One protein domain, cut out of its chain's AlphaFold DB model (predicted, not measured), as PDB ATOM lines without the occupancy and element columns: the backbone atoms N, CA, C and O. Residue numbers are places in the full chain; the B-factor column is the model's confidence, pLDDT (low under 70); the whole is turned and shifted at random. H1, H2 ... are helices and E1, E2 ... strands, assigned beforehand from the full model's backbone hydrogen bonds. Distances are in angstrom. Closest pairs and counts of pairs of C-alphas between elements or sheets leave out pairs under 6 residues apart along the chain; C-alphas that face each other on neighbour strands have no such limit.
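What this domain is: This is residues 139 to 188 of the 234 residues of an uncharacterized protein of Drosophila guanche (UniProt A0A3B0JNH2). The domain is a small, strongly twisted sheet of four short strands with a helix on each of its two faces: the longer H1 runs along one face, and H2, four residues, sits on the opposite face. The sheet's order is E3, E1, E2, E4, antiparallel throughout. The printed part has 50 residues, with two named helices and four named strands that follow each other as E1, E2, H1, E3, H2, E4; the class is mixed, helices and strands. It is compact, with a radius of gyration of the C-alphas of 9.7 A, and spans 28 by 21 by 15 A.

How they stand to each other: Start at E1, residues 139 to 142, an inner strand that forms a hairpin with E2, residues 147 to 151, antiparallel at 143 degrees. Look there for N 140 and O 149, 2.8 A apart and within hydrogen-bond range. On the other side of E1 is the edge strand E3, residues 169 to 172, antiparallel at 134 degrees, with N 170 and O 141 at 2.8 A. Beside E2 is the other edge strand E4, residues 185 to 187, antiparallel at 137 degrees, with N 186 and O 148 at 2.8 A. H1, residues 154 to 162, is on the sheet at a height of 9.0 A over the sheet, over E1 and along the strands, at 3 degrees to E1 on the local plane. Its closest C-alphas to E2 are those of Met 157 and Phe 151, 5.9 A apart. E2, H1 and E3 make a split strand-helix-strand unit, two strands of one sheet joined through a helix, with E1 between them in the sheet, and its crossover is right-handed. H2, residues 174 to 177, is on the opposite face at a height of 7.8 A over the sheet, and only just over none of the strands: 2 of its 4 C-alphas fall on E1 and 2 on E2. Its closest C-alphas to E1 are those of Leu 174 and Cys 139, 5.0 A apart. H1 and H2 are apart. In H1 every O i to N i+4 pair is within hydrogen-bond range; H2 is too short for such a pair, and its one O i to N i+3 pair is within range.

Where its parts are: Find C-alpha 139 at (178.667, 254.962, 151.197); from there E1 runs 10.0 A to C-alpha 142. E2 covers 12.9 A, from Arg 147 to Phe 151. H1 begins at C-alpha 154, (181.141, 261.767, 146.350), and runs 12.7 A to Cys 162. E3 covers 9.1 A, H2 5.5 A and E4 7.2 A, ending at C-alpha 187, (171.534, 246.587, 152.183).

The domain as a whole: The two C-alphas farthest apart, those of Ser 165 and Ser 179, are 27.8 A apart. The printed part has no cut, and no link is long. The model's mean pLDDT over the printed part is 86.0; look at residues 165 to 166, between H1 and E3, for the two under 70.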
ATOM      1  N   CYS A 139     179.893 255.709 150.947       92.31
ATOM      2  CA  CYS A 139     178.667 254.962 151.197       92.31
ATOM      3  C   CYS A 139     177.509 255.950 151.345       92.31
ATOM      4  O   CYS A 139     177.534 256.822 152.216       92.31
ATOM      5  N   GLY A 140     176.509 255.841 150.473       91.50
ATOM      6  CA  GLY A 140     175.273 256.606 150.563       91.50
ATOM      7  C   GLY A 140     174.139 255.722 151.063       91.50
ATOM      8  O   GLY A 140     173.897 254.664 150.492       91.50
ATOM      9  N   ARG A 141     173.403 256.158 152.083       91.94
ATOM     10  CA  ARG A 141     172.157 255.532 152.543       91.94
ATOM     11  C   ARG A 141     170.959 256.283 151.980       91.94
ATOM     12  O   ARG A 141     170.904 257.508 152.064       91.94
ATOM     13  N   TRP A 142     169.994 255.567 151.416       89.88
ATOM     14  CA  TRP A 142     168.792 256.172 150.855       89.88
ATOM     15  C   TRP A 142     167.847 256.617 151.969       89.88
ATOM     16  O   TRP A 142     167.182 255.785 152.596       89.88
ATOM     17  N   SER A 143     167.768 257.930 152.201       84.56
ATOM     18  CA  SER A 143     166.925 258.529 153.238       84.56
ATOM     19  C   SER A 143     167.101 257.802 154.588       84.56
ATOM     20  O   SER A 143     168.225 257.670 155.073       84.56
ATOM     21  N   THR A 144     166.015 257.294 155.170       78.94
ATOM     22  CA  THR A 144     165.978 256.504 156.411       78.94
ATOM     23  C   THR A 144     165.878 254.988 156.179       78.94
ATOM     24  O   THR A 144     165.706 254.226 157.126       78.94
ATOM     25  N   THR A 145     166.004 254.500 154.945       84.44
ATOM     26  CA  THR A 145     165.835 253.066 154.629       84.44
ATOM     27  C   THR A 145     167.097 252.247 154.917       84.44
ATOM     28  O   THR A 145     168.166 252.812 155.134       84.44
ATOM     29  N   ARG A 146     167.018 250.909 154.879       87.56
ATOM     30  CA  ARG A 146     168.215 250.043 154.927       87.56
ATOM     31  C   ARG A 146     168.973 249.984 153.598       87.56
ATOM     32  O   ARG A 146     169.927 249.230 153.477       87.56
ATOM     33  N   ARG A 147     168.552 250.736 152.581       89.69
ATOM     34  CA  ARG A 147     169.153 250.685 151.251       89.69
ATOM     35  C   ARG A 147     170.414 251.545 151.223       89.69
ATOM     36  O   ARG A 147     170.344 252.759 151.414       89.69
ATOM     37  N   CYS A 148     171.549 250.914 150.958       94.00
ATOM     38  CA  CYS A 148     172.842 251.561 150.788       94.00
ATOM     39  C   CYS A 148     173.318 251.450 149.339       94.00
ATOM     40  O   CYS A 148     172.980 250.513 148.624       94.00
ATOM     41  N   HIS A 149     174.122 252.407 148.902       92.94
ATOM     42  CA  HIS A 149     174.805 252.378 147.621       92.94
ATOM     43  C   HIS A 149     176.240 252.849 147.806       92.94
ATOM     44  O   HIS A 149     176.487 253.916 148.376       92.94
ATOM     45  N   ARG A 150     177.197 252.065 147.310       94.75
ATOM     46  CA  ARG A 150     178.609 252.435 147.361       94.75
ATOM     47  C   ARG A 150     178.949 253.212 146.104       94.75
ATOM     48  O   ARG A 150     179.055 252.641 145.030       94.75
ATOM     49  N   PHE A 151     179.115 254.519 146.202       92.06
ATOM     50  CA  PHE A 151     179.516 255.342 145.067       92.06
ATOM     51  C   PHE A 151     181.035 255.348 144.932       92.06
ATOM     52  O   PHE A 151     181.747 255.427 145.930       92.06
ATOM     53  N   ARG A 152     181.522 255.334 143.687       90.00
ATOM     54  CA  ARG A 152     182.955 255.461 143.375       90.00
ATOM     55  C   ARG A 152     183.543 256.765 143.904       90.00
ATOM     56  O   ARG A 152     184.690 256.813 144.329       90.00
ATOM     57  N   ASN A 153     182.735 257.823 143.887       86.31
ATOM     58  CA  ASN A 153     183.075 259.068 144.538       86.31
ATOM     59  C   ASN A 153     181.857 259.870 144.964       86.31
ATOM     60  O   ASN A 153     180.717 259.634 144.553       86.31
ATOM     61  N   ARG A 154     182.137 260.862 145.802       84.38
ATOM     62  CA  ARG A 154     181.141 261.767 146.350       84.38
ATOM     63  C   ARG A 154     180.453 262.632 145.294       84.38
ATOM     64  O   ARG A 154     179.317 263.030 145.523       84.38
ATOM     65  N   CYS A 155     181.085 262.912 144.157       83.00
ATOM     66  CA  CYS A 155     180.406 263.609 143.066       83.00
ATOM     67  C   CYS A 155     179.280 262.745 142.472       83.00
ATOM     68  O   CYS A 155     178.160 263.227 142.310       83.00
ATOM     69  N   LEU A 156     179.533 261.458 142.208       84.56
ATOM     70  CA  LEU A 156     178.526 260.565 141.624       84.56
ATOM     71  C   LEU A 156     177.295 260.393 142.519       84.56
ATOM     72  O   LEU A 156     176.176 260.349 142.009       84.56
ATOM     73  N   MET A 157     177.485 260.356 143.841       86.44
ATOM     74  CA  MET A 157     176.374 260.335 144.801       86.44
ATOM     75  C   MET A 157     175.461 261.555 144.649       86.44
ATOM     76  O   MET A 157     174.239 261.461 144.711       86.44
ATOM     77  N   GLU A 158     176.053 262.715 144.413       81.88
ATOM     78  CA  GLU A 158     175.331 263.984 144.402       81.88
ATOM     79  C   GLU A 158     174.656 264.228 143.068       81.88
ATOM     80  O   GLU A 158     173.527 264.710 143.012       81.88
ATOM     81  N   ARG A 159     175.290 263.768 141.990       79.81
ATOM     82  CA  ARG A 159     174.634 263.639 140.695       79.81
ATOM     83  C   ARG A 159     173.399 262.743 140.787       79.81
ATOM     84  O   ARG A 159     172.374 263.073 140.194       79.81
ATOM     85  N   ALA A 160     173.474 261.635 141.527       83.06
ATOM     86  CA  ALA A 160     172.314 260.779 141.758       83.06
ATOM     87  C   ALA A 160     171.217 261.518 142.544       83.06
ATOM     88  O   ALA A 160     170.061 261.463 142.140       83.06
ATOM     89  N   ASN A 161     171.577 262.289 143.576       82.31
ATOM     90  CA  ASN A 161     170.634 263.126 144.331       82.31
ATOM     91  C   ASN A 161     169.938 264.192 143.476       82.31
ATOM     92  O   ASN A 161     168.762 264.478 143.677       82.31
ATOM     93  N   CYS A 162     170.636 264.762 142.497       77.94
ATOM     94  CA  CYS A 162     170.057 265.753 141.592       77.94
ATOM     95  C   CYS A 162     169.033 265.164 140.612       77.94
ATOM     96  O   CYS A 162     168.213 265.902 140.075       77.94
ATOM     97  N   ARG A 163     169.059 263.847 140.378       74.62
ATOM     98  CA  ARG A 163     168.085 263.152 139.521       74.62
ATOM     99  C   ARG A 163     166.817 262.732 140.265       74.62
ATOM    100  O   ARG A 163     165.871 262.274 139.633       74.62
ATOM    101  N   THR A 164     166.787 262.854 141.588       71.00
ATOM    102  CA  THR A 164     165.733 262.285 142.431       71.00
ATOM    103  C   THR A 164     164.916 263.389 143.093       71.00
ATOM    104  O   THR A 164     165.460 264.233 143.797       71.00
ATOM    105  N   SER A 165     163.595 263.380 142.904       62.66
ATOM    106  CA  SER A 165     162.674 264.393 143.450       62.66
ATOM    107  C   SER A 165     162.061 264.016 144.805       62.66
ATOM    108  O   SER A 165     161.561 264.883 145.520       62.66
ATOM    109  N   VAL A 166     162.099 262.730 145.162       66.38
ATOM    110  CA  VAL A 166     161.363 262.155 146.304       66.38
ATOM    111  C   VAL A 166     162.225 261.875 147.534       66.38
ATOM    112  O   VAL A 166     161.725 261.837 148.655       66.38
ATOM    113  N   SER A 167     163.520 261.627 147.355       78.62
ATOM    114  CA  SER A 167     164.441 261.225 148.422       78.62
ATOM    115  C   SER A 167     165.880 261.461 147.982       78.62
ATOM    116  O   SER A 167     166.120 261.796 146.829       78.62
ATOM    117  N   SER A 168     166.825 261.331 148.912       83.44
ATOM    118  CA  SER A 168     168.248 261.541 148.646       83.44
ATOM    119  C   SER A 168     169.111 260.519 149.380       83.44
ATOM    120  O   SER A 168     168.720 259.958 150.407       83.44
ATOM    121  N   TRP A 169     170.290 260.276 148.825       87.62
ATOM    122  CA  TRP A 169     171.404 259.571 149.429       87.62
ATOM    123  C   TRP A 169     172.105 260.471 150.448       87.62
ATOM    124  O   TRP A 169     172.622 261.537 150.102       87.62
ATOM    125  N   ASN A 170     172.154 260.013 151.695       86.50
ATOM    126  CA  ASN A 170     172.908 260.623 152.782       86.50
ATOM    127  C   ASN A 170     174.240 259.893 152.953       86.50
ATOM    128  O   ASN A 170     174.263 258.663 152.974       86.50
ATOM    129  N   VAL A 171     175.336 260.634 153.107       88.88
ATOM    130  CA  VAL A 171     176.645 260.028 153.389       88.88
ATOM    131  C   VAL A 171     176.597 259.339 154.752       88.88
ATOM    132  O   VAL A 171     176.193 259.950 155.740       88.88
ATOM    133  N   VAL A 172     177.026 258.082 154.800       88.31
ATOM    134  CA  VAL A 172     177.200 257.299 156.030       88.31
ATOM    135  C   VAL A 172     178.610 256.709 156.081       88.31
ATOM    136  O   VAL A 172     179.373 256.822 155.118       88.31
ATOM    137  N   ASN A 173     178.963 256.080 157.206       87.31
ATOM    138  CA  ASN A 173     180.254 255.412 157.361       87.31
ATOM    139  C   ASN A 173     180.467 254.379 156.236       87.31
ATOM    140  O   ASN A 173     179.563 253.598 155.931       87.31
ATOM    141  N   LEU A 174     181.657 254.375 155.623       88.25
ATOM    142  CA  LEU A 174     182.002 253.451 154.539       88.25
ATOM    143  C   LEU A 174     181.889 251.977 154.971       88.25
ATOM    144  O   LEU A 174     181.526 251.137 154.147       88.25
ATOM    145  N   GLY A 175     182.094 251.697 156.264       86.81
ATOM    146  CA  GLY A 175     181.866 250.407 156.921       86.81
ATOM    147  C   GLY A 175     180.469 249.825 156.683       86.81
ATOM    148  O   GLY A 175     180.315 248.618 156.553       86.81
ATOM    149  N   ASN A 176     179.452 250.674 156.502       86.69
ATOM    150  CA  ASN A 176     178.081 250.224 156.243       86.69
ATOM    151  C   ASN A 176     177.885 249.642 154.830       86.69
ATOM    152  O   ASN A 176     176.832 249.068 154.559       86.69
ATOM    153  N   CYS A 177     178.865 249.814 153.936       91.50
ATOM    154  CA  CYS A 177     178.856 249.341 152.554       91.50
ATOM    155  C   CYS A 177     179.981 248.325 152.264       91.50
ATOM    156  O   CYS A 177     180.317 248.130 151.096       91.50
ATOM    157  N   THR A 178     180.614 247.701 153.266       88.06
ATOM    158  CA  THR A 178     181.767 246.804 153.026       88.06
ATOM    159  C   THR A 178     181.407 245.576 152.191       88.06
ATOM    160  O   THR A 178     182.191 245.207 151.321       88.06
ATOM    161  N   SER A 179     180.197 245.029 152.355       87.00
ATOM    162  CA  SER A 179     179.647 243.941 151.525       87.00
ATOM    163  C   SER A 179     179.112 244.395 150.161       87.00
ATOM    164  O   SER A 179     178.669 243.577 149.358       87.00
ATOM    165  N   ILE A 180     179.126 245.701 149.881       89.00
ATOM    166  CA  ILE A 180     178.595 246.282 148.649       89.00
ATOM    167  C   ILE A 180     179.774 246.658 147.752       89.00
ATOM    168  O   ILE A 180     180.622 247.479 148.119       89.00
ATOM    169  N   SER A 181     179.823 246.087 146.551       92.31
ATOM    170  CA  SER A 181     180.814 246.461 145.538       92.31
ATOM    171  C   SER A 181     180.630 247.911 145.084       92.31
ATOM    172  O   SER A 181     179.535 248.477 145.141       92.31
ATOM    173  N   VAL A 182     181.706 248.544 144.616       92.00
ATOM    174  CA  VAL A 182     181.646 249.925 144.116       92.00
ATOM    175  C   VAL A 182     180.637 250.036 142.965       92.00
ATOM    176  O   VAL A 182     180.569 249.186 142.083       92.00
ATOM    177  N   ASN A 183     179.858 251.114 142.987       90.12
ATOM    178  CA  ASN A 183     178.762 251.439 142.080       90.12
ATOM    179  C   ASN A 183     177.592 250.436 142.088       90.12
ATOM    180  O   ASN A 183     176.888 250.286 141.089       90.12
ATOM    181  N   ARG A 184     177.391 249.733 143.209       90.44
ATOM    182  CA  ARG A 184     176.248 248.841 143.423       90.44
ATOM    183  C   ARG A 184     175.385 249.315 144.589       90.44
ATOM    184  O   ARG A 184     175.855 249.969 145.522       90.44
ATOM    185  N   THR A 185     174.099 248.974 144.507       91.75
ATOM    186  CA  THR A 185     173.137 249.110 145.608       91.75
ATOM    187  C   THR A 185     173.098 247.793 146.375       91.75
ATOM    188  O   THR A 185     173.140 246.733 145.759       91.75
ATOM    189  N   GLY A 186     172.950 247.859 147.689       90.38
ATOM    190  CA  GLY A 186     172.671 246.716 148.545       90.38
ATOM    191  C   GLY A 186     171.985 247.155 149.835       90.38
ATOM    192  O   GLY A 186     171.438 248.261 149.928       90.38
ATOM    193  N   THR A 187     172.041 246.295 150.840       90.00
ATOM    194  CA  THR A 187     171.534 246.587 152.183       90.00
ATOM    195  C   THR A 187     172.682 247.078 153.059       90.00
ATOM    196  O   THR A 187     173.757 246.488 153.064       90.00
ATOM    197  N   CYS A 188     172.471 248.179 153.780       87.50
ATOM    198  CA  CYS A 188     173.433 248.701 154.739       87.50
ATOM    199  C   CYS A 188     173.697 247.666 155.839       87.50
ATOM    200  O   CYS A 188     172.747 247.115 156.390       87.50
TER     201      CYS A 188